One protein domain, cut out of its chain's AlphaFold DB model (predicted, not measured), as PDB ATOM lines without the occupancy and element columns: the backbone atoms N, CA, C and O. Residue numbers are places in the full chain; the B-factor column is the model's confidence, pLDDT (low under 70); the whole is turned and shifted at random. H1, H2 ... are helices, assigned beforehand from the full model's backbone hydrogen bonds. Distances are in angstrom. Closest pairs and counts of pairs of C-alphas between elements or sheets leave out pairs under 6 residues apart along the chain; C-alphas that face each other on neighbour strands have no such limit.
ATOM      1  N   PHE A  51     -49.206  16.045 -12.087       80.94
ATOM      2  CA  PHE A  51     -49.299  15.617 -13.486       80.94
ATOM      3  C   PHE A  51     -50.350  14.519 -13.662       80.94
ATOM      4  O   PHE A  51     -50.173  13.358 -13.301       80.94
ATOM      5  N   ASN A  52     -51.454  14.901 -14.293       80.06
ATOM      6  CA  ASN A  52     -52.450  13.999 -14.845       80.06
ATOM      7  C   ASN A  52     -52.440  14.117 -16.376       80.06
ATOM      8  O   ASN A  52     -51.876  15.063 -16.921       80.06
ATOM      9  N   LYS A  53     -53.095  13.182 -17.082       76.50
ATOM     10  CA  LYS A  53     -53.140  13.178 -18.558       76.50
ATOM     11  C   LYS A  53     -53.534  14.540 -19.142       76.50
ATOM     12  O   LYS A  53     -53.034  14.901 -20.203       76.50
ATOM     13  N   SER A  54     -54.441  15.255 -18.481       71.88
ATOM     14  CA  SER A  54     -54.904  16.547 -18.963       71.88
ATOM     15  C   SER A  54     -53.852  17.640 -18.764       71.88
ATOM     16  O   SER A  54     -53.413  18.270 -19.720       71.88
ATOM     17  N   LEU A  55     -53.338  17.763 -17.539       76.69
ATOM     18  CA  LEU A  55     -52.286  18.717 -17.196       76.69
ATOM     19  C   LEU A  55     -51.025  18.514 -18.043       76.69
ATOM     20  O   LEU A  55     -50.444  19.486 -18.507       76.69
ATOM     21  N   THR A  56     -50.627  17.268 -18.314       78.88
ATOM     22  CA  THR A  56     -49.473  16.975 -19.178       78.88
ATOM     23  C   THR A  56     -49.670  17.489 -20.604       78.88
ATOM     24  O   THR A  56     -48.731  18.019 -21.186       78.88
ATOM     25  N   LEU A  57     -50.876  17.364 -21.164       74.94
ATOM     26  CA  LEU A  57     -51.173  17.844 -22.517       74.94
ATOM     27  C   LEU A  57     -51.227  19.375 -22.581       74.94
ATOM     28  O   LEU A  57     -50.765  19.963 -23.556       74.94
ATOM     29  N   ASP A  58     -51.717  20.033 -21.532       74.69
ATOM     30  CA  ASP A  58     -51.657  21.492 -21.432       74.69
ATOM     31  C   ASP A  58     -50.222  22.006 -21.256       74.69
ATOM     32  O   ASP A  58     -49.848  22.988 -21.899       74.69
ATOM     33  N   VAL A  59     -49.395  21.326 -20.450       81.19
ATOM     34  CA  VAL A  59     -47.961  21.641 -20.322       81.19
ATOM     35  C   VAL A  59     -47.269  21.462 -21.672       81.19
ATOM     36  O   VAL A  59     -46.529  22.349 -22.080       81.19
ATOM     37  N   GLU A  60     -47.546  20.379 -22.405       81.19
ATOM     38  CA  GLU A  60     -47.023  20.163 -23.760       81.19
ATOM     39  C   GLU A  60     -47.420  21.312 -24.698       81.19
ATOM     40  O   GLU A  60     -46.555  21.925 -25.321       81.19
ATOM     41  N   ASN A  61     -48.707  21.670 -24.760       76.88
ATOM     42  CA  ASN A  61     -49.177  22.770 -25.606       76.88
ATOM     43  C   ASN A  61     -48.515  24.107 -25.233       76.88
ATOM     44  O   ASN A  61     -48.101  24.850 -26.127       76.88
ATOM     45  N   LYS A  62     -48.373  24.410 -23.935       82.00
ATOM     46  CA  LYS A  62     -47.750  25.658 -23.464       82.00
ATOM     47  C   LYS A  62     -46.237  25.666 -23.694       82.00
ATOM     48  O   LYS A  62     -45.715  26.680 -24.141       82.00
ATOM     49  N   LEU A  63     -45.542  24.538 -23.536       85.69
ATOM     50  CA  LEU A  63     -44.133  24.406 -23.930       85.69
ATOM     51  C   LEU A  63     -43.966  24.663 -25.428       85.69
ATOM     52  O   LEU A  63     -43.095  25.424 -25.830       85.69
ATOM     53  N   MET A  64     -44.832  24.086 -26.261       80.38
ATOM     54  CA  MET A  64     -44.771  24.272 -27.712       80.38
ATOM     55  C   MET A  64     -45.059  25.716 -28.122       80.38
ATOM     56  O   MET A  64     -44.414  26.251 -29.024       80.38
ATOM     57  N   HIS A  65     -45.996  26.363 -27.433       78.31
ATOM     58  CA  HIS A  65     -46.290  27.779 -27.584       78.31
ATOM     59  C   HIS A  65     -45.072  28.654 -27.248       78.31
ATOM     60  O   HIS A  65     -44.692  29.502 -28.057       78.31
ATOM     61  N   TYR A  66     -44.421  28.397 -26.110       82.19
ATOM     62  CA  TYR A  66     -43.256  29.155 -25.654       82.19
ATOM     63  C   TYR A  66     -42.028  28.917 -26.548       82.19
ATOM     64  O   TYR A  66     -41.380  29.858 -27.007       82.19
ATOM     65  N   LEU A  67     -41.755  27.658 -26.898       84.56
ATOM     66  CA  LEU A  67     -40.650  27.271 -27.777       84.56
ATOM     67  C   LEU A  67     -40.810  27.814 -29.203       84.56
ATOM     68  O   LEU A  67     -39.812  28.071 -29.870       84.56
ATOM     69  N   LEU A  68     -42.038  28.047 -29.682       79.62
ATOM     70  CA  LEU A  68     -42.256  28.709 -30.972       79.62
ATOM     71  C   LEU A  68     -41.737  30.160 -30.968       79.62
ATOM     72  O   LEU A  68     -41.199  30.616 -31.985       79.62
ATOM     73  N   GLY A  69     -41.889  30.852 -29.833       75.88
ATOM     74  CA  GLY A  69     -41.383  32.205 -29.598       75.88
ATOM     75  C   GLY A  69     -39.871  32.268 -29.366       75.88
ATOM     76  O   GLY A  69     -39.255  33.284 -29.678       75.88
ATOM     77  N   SER A  70     -39.248  31.175 -28.912       79.25
ATOM     78  CA  SER A  70     -37.793  31.100 -28.726       79.25
ATOM     79  C   SER A  70     -37.035  31.215 -30.060       79.25
ATOM     80  O   SER A  70     -37.379  30.580 -31.069       79.25
ATOM     81  N   GLY A  71     -35.986  32.045 -30.076       69.12
ATOM     82  CA  GLY A  71     -35.118  32.256 -31.240       69.12
ATOM     83  C   GLY A  71     -34.274  31.027 -31.592       69.12
ATOM     84  O   GLY A  71     -34.012  30.779 -32.767       69.12
ATOM     85  N   SER A  72     -33.937  30.217 -30.588       75.56
ATOM     86  CA  SER A  72     -33.069  29.037 -30.695       75.56
ATOM     87  C   SER A  72     -33.762  27.841 -31.362       75.56
ATOM     88  O   SER A  72     -33.114  26.906 -31.835       75.56
ATOM     89  N   VAL A  73     -35.096  27.875 -31.470       78.00
ATOM     90  CA  VAL A  73     -35.898  26.798 -32.063       78.00
ATOM     91  C   VAL A  73     -36.168  27.073 -33.542       78.00
ATOM     92  O   VAL A  73     -36.964  27.941 -33.916       78.00
ATOM     93  N   SER A  74     -35.541  26.268 -34.401       70.62
ATOM     94  CA  SER A  74     -35.696  26.351 -35.860       70.62
ATOM     95  C   SER A  74     -36.893  25.557 -36.396       70.62
ATOM     96  O   SER A  74     -37.524  25.965 -37.374       70.62
ATOM     97  N   LYS A  75     -37.220  24.421 -35.770       73.44
ATOM     98  CA  LYS A  75     -38.296  23.523 -36.198       73.44
ATOM     99  C   LYS A  75     -38.961  22.864 -34.998       73.44
ATOM    100  O   LYS A  75     -38.286  22.361 -34.109       73.44
ATOM    101  N   LEU A  76     -40.286  22.814 -35.028       74.19
ATOM    102  CA  LEU A  76     -41.129  22.276 -33.976       74.19
ATOM    103  C   LEU A  76     -42.074  21.240 -34.590       74.19
ATOM    104  O   LEU A  76     -42.806  21.516 -35.540       74.19
ATOM    105  N   ASN A  77     -41.994  20.007 -34.099       67.38
ATOM    106  CA  ASN A  77     -42.724  18.874 -34.659       67.38
ATOM    107  C   ASN A  77     -43.893  18.544 -33.736       67.38
ATOM    108  O   ASN A  77     -43.728  17.809 -32.769       67.38
ATOM    109  N   ASN A  78     -45.067  19.091 -34.046       65.06
ATOM    110  CA  ASN A  78     -46.306  18.715 -33.379       65.06
ATOM    111  C   ASN A  78     -47.213  17.967 -34.355       65.06
ATOM    112  O   ASN A  78     -47.453  18.420 -35.475       65.06
ATOM    113  N   ARG A  79     -47.709  16.806 -33.932       57.06
ATOM    114  CA  ARG A  79     -48.616  15.971 -34.730       57.06
ATOM    115  C   ARG A  79     -49.959  15.731 -34.046       57.06
ATOM    116  O   ARG A  79     -50.759  14.965 -34.578       57.06
ATOM    117  N   ARG A  80     -50.205  16.341 -32.882       54.66
ATOM    118  CA  ARG A  80     -51.468  16.239 -32.146       54.66
ATOM    119  C   ARG A  80     -51.824  17.596 -31.544       54.66
ATOM    120  O   ARG A  80     -51.208  18.026 -30.580       54.66
ATOM    121  N   ALA A  81     -52.845  18.244 -32.094       47.00
ATOM    122  CA  ALA A  81     -53.518  19.338 -31.410       47.00
ATOM    123  C   ALA A  81     -54.524  18.713 -30.440       47.00
ATOM    124  O   ALA A  81     -55.483  18.080 -30.868       47.00
ATOM    125  N   ASN A  82     -54.274  18.819 -29.139       50.44
ATOM    126  CA  ASN A  82     -55.224  18.382 -28.121       50.44
ATOM    127  C   ASN A  82     -55.432  19.540 -27.147       50.44
ATOM    128  O   ASN A  82     -54.901  19.516 -26.039       50.44
ATOM    129  N   ALA A  83     -56.158  20.572 -27.577       46.38
ATOM    130  CA  ALA A  83     -56.626  21.605 -26.663       46.38
ATOM    131  C   ALA A  83     -57.673  20.991 -25.723       46.38
ATOM    132  O   ALA A  83     -58.592  20.303 -26.174       46.38
ATOM    133  N   GLN A  84     -57.524  21.194 -24.415       48.62
ATOM    134  CA  GLN A  84     -58.457  20.674 -23.420       48.62
ATOM    135  C   GLN A  84     -59.248  21.796 -22.754       48.62
ATOM    136  O   GLN A  84     -58.770  22.915 -22.559       48.62
ATOM    137  N   GLY A  85     -60.498  21.480 -22.415       48.59
ATOM    138  CA  GLY A  85     -61.375  22.368 -21.657       48.59
ATOM    139  C   GLY A  85     -60.912  22.562 -20.209       48.59
ATOM    140  O   GLY A  85     -59.888  22.042 -19.773       48.59
ATOM    141  N   LYS A  86     -61.685  23.316 -19.423       42.47
ATOM    142  CA  LYS A  86     -61.404  23.541 -17.993       42.47
ATOM    143  C   LYS A  86     -61.466  22.217 -17.209       42.47
ATOM    144  O   LYS A  86     -62.494  21.546 -17.230       42.47
ATOM    145  N   TYR A  87     -60.402  21.872 -16.481       54.31
ATOM    146  CA  TYR A  87     -60.364  20.761 -15.515       54.31
ATOM    147  C   TYR A  87     -59.884  21.233 -14.132       54.31
ATOM    148  O   TYR A  87     -59.466  22.380 -13.956       54.31
ATOM    149  N   TYR A  88     -59.993  20.337 -13.145       38.03
ATOM    150  CA  TYR A  88     -59.928  20.608 -11.701       38.03
ATOM    151  C   TYR A  88     -58.691  21.399 -11.230       38.03
ATOM    152  O   TYR A  88     -58.815  22.199 -10.313       38.03
ATOM    153  N   THR A  89     -57.529  21.248 -11.878       54.69
ATOM    154  CA  THR A  89     -56.269  21.924 -11.500       54.69
ATOM    155  C   THR A  89     -55.893  23.108 -12.402       54.69
ATOM    156  O   THR A  89     -54.768  23.598 -12.349       54.69
ATOM    157  N   SER A  90     -56.820  23.614 -13.225       55.88
ATOM    158  CA  SER A  90     -56.537  24.733 -14.146       55.88
ATOM    159  C   SER A  90     -56.115  26.037 -13.454       55.88
ATOM    160  O   SER A  90     -55.431  26.841 -14.075       55.88
ATOM    161  N   SER A  91     -56.468  26.241 -12.181       59.12
ATOM    162  CA  SER A  91     -56.020  27.392 -11.382       59.12
ATOM    163  C   SER A  91     -54.570  27.286 -10.898       59.12
ATOM    164  O   SER A  91     -53.965  28.306 -10.587       59.12
ATOM    165  N   GLU A  92     -54.019  26.073 -10.819       63.19
ATOM    166  CA  GLU A  92     -52.635  25.813 -10.388       63.19
ATOM    167  C   GLU A  92     -51.674  25.698 -11.579       63.19
ATOM    168  O   GLU A  92     -50.465  25.837 -11.416       63.19
ATOM    169  N   PHE A  93     -52.209  25.470 -12.784       73.31
ATOM    170  CA  PHE A  93     -51.430  25.215 -13.994       73.31
ATOM    171  C   PHE A  93     -50.397  26.299 -14.297       73.31
ATOM    172  O   PHE A  93     -49.255  25.963 -14.594       73.31
ATOM    173  N   ASP A  94     -50.769  27.578 -14.219       73.81
ATOM    174  CA  ASP A  94     -49.832  28.656 -14.542       73.81
ATOM    175  C   ASP A  94     -48.668  28.709 -13.550       73.81
ATOM    176  O   ASP A  94     -47.533  28.872 -13.981       73.81
ATOM    177  N   SER A  95     -48.920  28.460 -12.258       76.56
ATOM    178  CA  SER A  95     -47.857  28.370 -11.248       76.56
ATOM    179  C   SER A  95     -46.931  27.186 -11.520       76.56
ATOM    180  O   SER A  95     -45.719  27.352 -11.559       76.56
ATOM    181  N   ILE A  96     -47.505  26.003 -11.768       81.06
ATOM    182  CA  ILE A  96     -46.742  24.777 -12.038       81.06
ATOM    183  C   ILE A  96     -45.902  24.935 -13.309       81.06
ATOM    184  O   ILE A  96     -44.748  24.521 -13.351       81.06
ATOM    185  N   PHE A  97     -46.475  25.525 -14.360       83.50
ATOM    186  CA  PHE A  97     -45.752  25.764 -15.601       83.50
ATOM    187  C   PHE A  97     -44.590  26.731 -15.391       83.50
ATOM    188  O   PHE A  97     -43.510  26.462 -15.908       83.50
ATOM    189  N   SER A  98     -44.787  27.809 -14.631       82.75
ATOM    190  CA  SER A  98     -43.707  28.751 -14.343       82.75
ATOM    191  C   SER A  98     -42.572  28.108 -13.557       82.75
ATOM    192  O   SER A  98     -41.412  28.306 -13.906       82.75
ATOM    193  N   ASP A  99     -42.875  27.247 -12.585       81.56
ATOM    194  CA  ASP A  99     -41.847  26.497 -11.853       81.56
ATOM    195  C   ASP A  99     -41.071  25.538 -12.776       81.56
ATOM    196  O   ASP A  99     -39.843  25.455 -12.715       81.56
ATOM    197  N   ILE A 100     -41.773  24.842 -13.679       84.81
ATOM    198  CA  ILE A 100     -41.151  23.977 -14.695       84.81
ATOM    199  C   ILE A 100     -40.255  24.799 -15.622       84.81
ATOM    200  O   ILE A 100     -39.124  24.401 -15.899       84.81
ATOM    201  N   TRP A 101     -40.756  25.931 -16.112       84.75
ATOM    202  CA  TRP A 101     -40.043  26.779 -17.055       84.75
ATOM    203  C   TRP A 101     -38.785  27.381 -16.429       84.75
ATOM    204  O   TRP A 101     -37.727  27.346 -17.050       84.75
ATOM    205  N   LEU A 102     -38.866  27.842 -15.179       83.69
ATOM    206  CA  LEU A 102     -37.712  28.307 -14.408       83.69
ATOM    207  C   LEU A 102     -36.668  27.196 -14.228       83.69
ATOM    208  O   LEU A 102     -35.485  27.424 -14.468       83.69
ATOM    209  N   GLY A 103     -37.095  25.976 -13.886       82.62
ATOM    210  CA  GLY A 103     -36.188  24.832 -13.764       82.62
ATOM    211  C   GLY A 103     -35.494  24.456 -15.081       82.62
ATOM    212  O   GLY A 103     -34.337  24.034 -15.069       82.62
ATOM    213  N   LEU A 104     -36.171  24.629 -16.219       84.94
ATOM    214  CA  LEU A 104     -35.585  24.439 -17.552       84.94
ATOM    215  C   LEU A 104     -34.650  25.597 -17.937       84.94
ATOM    216  O   LEU A 104     -33.576  25.352 -18.484       84.94
ATOM    217  N   HIS A 105     -35.014  26.836 -17.595       83.31
ATOM    218  CA  HIS A 105     -34.186  28.027 -17.797       83.31
ATOM    219  C   HIS A 105     -32.846  27.923 -17.061       83.31
ATOM    220  O   HIS A 105     -31.810  28.286 -17.610       83.31
ATOM    221  N   GLU A 106     -32.836  27.384 -15.837       80.12
ATOM    222  CA  GLU A 106     -31.596  27.159 -15.083       80.12
ATOM    223  C   GLU A 106     -30.640  26.169 -15.769       80.12
ATOM    224  O   GLU A 106     -29.422  26.277 -15.594       80.12
ATOM    225  N   GLN A 107     -31.171  25.218 -16.545       82.31
ATOM    226  CA  GLN A 107     -30.380  24.208 -17.256       82.31
ATOM    227  C   GLN A 107     -29.861  24.730 -18.594       82.31
ATOM    228  O   GLN A 107     -28.665  24.621 -18.868       82.31
ATOM    229  N   ASP A 108     -30.744  25.319 -19.401       80.62
ATOM    230  CA  ASP A 108     -30.401  25.891 -20.700       80.62
ATOM    231  C   ASP A 108     -31.108  27.242 -20.921       80.62
ATOM    232  O   ASP A 108     -32.213  27.302 -21.474       80.62
ATOM    233  N   PRO A 109     -30.452  28.352 -20.530       77.62
ATOM    234  CA  PRO A 109     -30.987  29.695 -20.720       77.62
ATOM    235  C   PRO A 109     -31.141  30.117 -22.187       77.62
ATOM    236  O   PRO A 109     -31.815  31.112 -22.453       77.62
ATOM    237  N   ASP A 110     -30.468  29.440 -23.124       75.31
ATOM    238  CA  ASP A 110     -30.505  29.781 -24.549       75.31
ATOM    239  C   ASP A 110     -31.705  29.123 -25.237       75.31
ATOM    240  O   ASP A 110     -32.392  29.753 -26.045       75.31
ATOM    241  N   LEU A 111     -32.015  27.870 -24.885       79.88
ATOM    242  CA  LEU A 111     -33.209  27.182 -25.379       79.88
ATOM    243  C   LEU A 111     -34.489  27.670 -24.685       79.88
ATOM    244  O   LEU A 111     -35.503  27.901 -25.361       79.88
ATOM    245  N   PHE A 112     -34.428  27.865 -23.366       82.62
ATOM    246  CA  PHE A 112     -35.547  28.279 -22.521       82.62
ATOM    247  C   PHE A 112     -35.296  29.679 -21.948       82.62
ATOM    248  O   PHE A 112     -34.930  29.786 -20.787       82.62
ATOM    249  N   PRO A 113     -35.453  30.774 -22.714       79.38
ATOM    250  CA  PRO A 113     -35.282  32.130 -22.180       79.38
ATOM    251  C   PRO A 113     -36.355  32.483 -21.140       79.38
ATOM    252  O   PRO A 113     -37.372  31.798 -21.047       79.38
ATOM    253  N   ALA A 114     -36.161  33.568 -20.381       77.50
ATOM    254  CA  ALA A 114     -37.160  34.057 -19.426       77.50
ATOM    255  C   ALA A 114     -38.550  34.226 -20.074       77.50
ATOM    256  O   ALA A 114     -38.659  34.630 -21.236       77.50
ATOM    257  N   GLU A 115     -39.612  33.914 -19.320       77.12
ATOM    258  CA  GLU A 115     -40.987  33.871 -19.842       77.12
ATOM    259  C   GLU A 115     -41.407  35.176 -20.526       77.12
ATOM    260  O   GLU A 115     -42.017  35.155 -21.594       77.12
ATOM    261  N   GLU A 116     -41.035  36.307 -19.934       72.50
ATOM    262  CA  GLU A 116     -41.365  37.650 -20.411       72.50
ATOM    263  C   GLU A 116     -40.797  37.908 -21.821       72.50
ATOM    264  O   GLU A 116     -41.497  38.436 -22.684       72.50
ATOM    265  N   ILE A 117     -39.582  37.417 -22.120       72.25
ATOM    266  CA  ILE A 117     -38.957  37.520 -23.458       72.25
ATOM    267  C   ILE A 117     -39.831  36.845 -24.512       72.25
ATOM    268  O   ILE A 117     -39.996  37.344 -25.626       72.25
ATOM    269  N   ILE A 118     -40.364  35.678 -24.165       77.88
ATOM    270  CA  ILE A 118     -41.159  34.861 -25.071       77.88
ATOM    271  C   ILE A 118     -42.533  35.479 -25.269       77.88
ATOM    272  O   ILE A 118     -42.966  35.602 -26.418       77.88
ATOM    273  N   GLN A 119     -43.194  35.874 -24.179       74.75
ATOM    274  CA  GLN A 119     -44.527  36.477 -24.206       74.75
ATOM    275  C   GLN A 119     -44.564  37.756 -25.047       74.75
ATOM    276  O   GLN A 119     -45.565  38.051 -25.709       74.75
ATOM    277  N   ASP A 120     -43.441  38.466 -25.090       70.62
ATOM    278  CA  ASP A 120     -43.278  39.657 -25.904       70.62
ATOM    279  C   ASP A 120     -42.989  39.376 -27.374       70.62
ATOM    280  O   ASP A 120     -43.164  40.266 -28.196       70.62
ATOM    281  N   SER A 121     -42.615  38.163 -27.771       76.81
ATOM    282  CA  SER A 121     -42.351  37.887 -29.186       76.81
ATOM    283  C   SER A 121     -43.631  37.949 -30.036       76.81
ATOM    284  O   SER A 121     -44.690  37.429 -29.672       76.81
TER     285      SER A 121
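Overview. This is residues 51 to 121 of the 654 residues of the protein "DUF2075 domain-containing protein" of Parascardovia denticolens IPLA 20019 (UniProt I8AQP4). Two longer helices, H1 and H2, cross at a slant with few contacts between them, and a very short helix, H3, packs on the last residues of H1. A wide loop with no named element, residues 70 to 92, swings back past H1 on the side away from H2 and leads from the end of H1 to the start of H2. The printed part has 71 residues, with three named helices in the order H1, H2, H3 and no named strand; the class is all helix, with 37 of the residues in the helices. The whole is compact, with a radius of gyration of the C-alphas of 12.4 A, and the C-alphas span 33 by 26 by 21 A along their three main axes.

Along the chain. The longest helix, H1, holds residues 53 to 69 and measures 24.9 A from C-alpha 53 at (-53.140, 13.178, -18.558) to C-alpha 69 at (-41.383, 32.205, -29.598). H2, residues 93 to 107, is 21.3 A long and begins with C-alpha 93 at (-51.430, 25.215, -13.994). H3, residues 115 to 119, spans 6.2 A and ends with C-alpha 119 at (-44.527, 36.477, -24.206).

Arrangement. H1 and H3 touch, with 5 pairs of C-alphas within 8 A. H1 touches H3 with residues 66 to 69 alone, and the closest C-alphas of the two helices, those of Gly 69 and Ile 118, are 5.3 A apart. H1 and H2 are close but not clearly touching; their closest C-alphas are those of Val 59 and Phe 97, at 6.6 A. Their lines stand at a steep tilt of 54 degrees, and they run the same way. H2 and H3 are also close but not clearly touching, and their closest C-alphas, those of Trp 101 and Glu 115, are 7.7 A apart. In H3 every O i to N i+4 pair is within hydrogen-bond range; in H1 12 of 13 such pairs are, and in H2 10 of 11.

Size, cuts and confidence. The two C-alphas farthest apart, those of Ser 74 and Tyr 88, are 34.7 A apart, and the first and last printed C-alphas, of Phe 51 and Ser 121, are 28.1 A apart. The link from H1 to H2 is long, with 23 residues, whose C-alphas lie 11 to 19 A from the mean of all C-alphas. The link from H2 to H3 is short, with 7 residues. The printed part has no cut. The mean pLDDT of the printed part is 72.8, and 17 residues are under 70, namely residue 71 and residues 77 to 92.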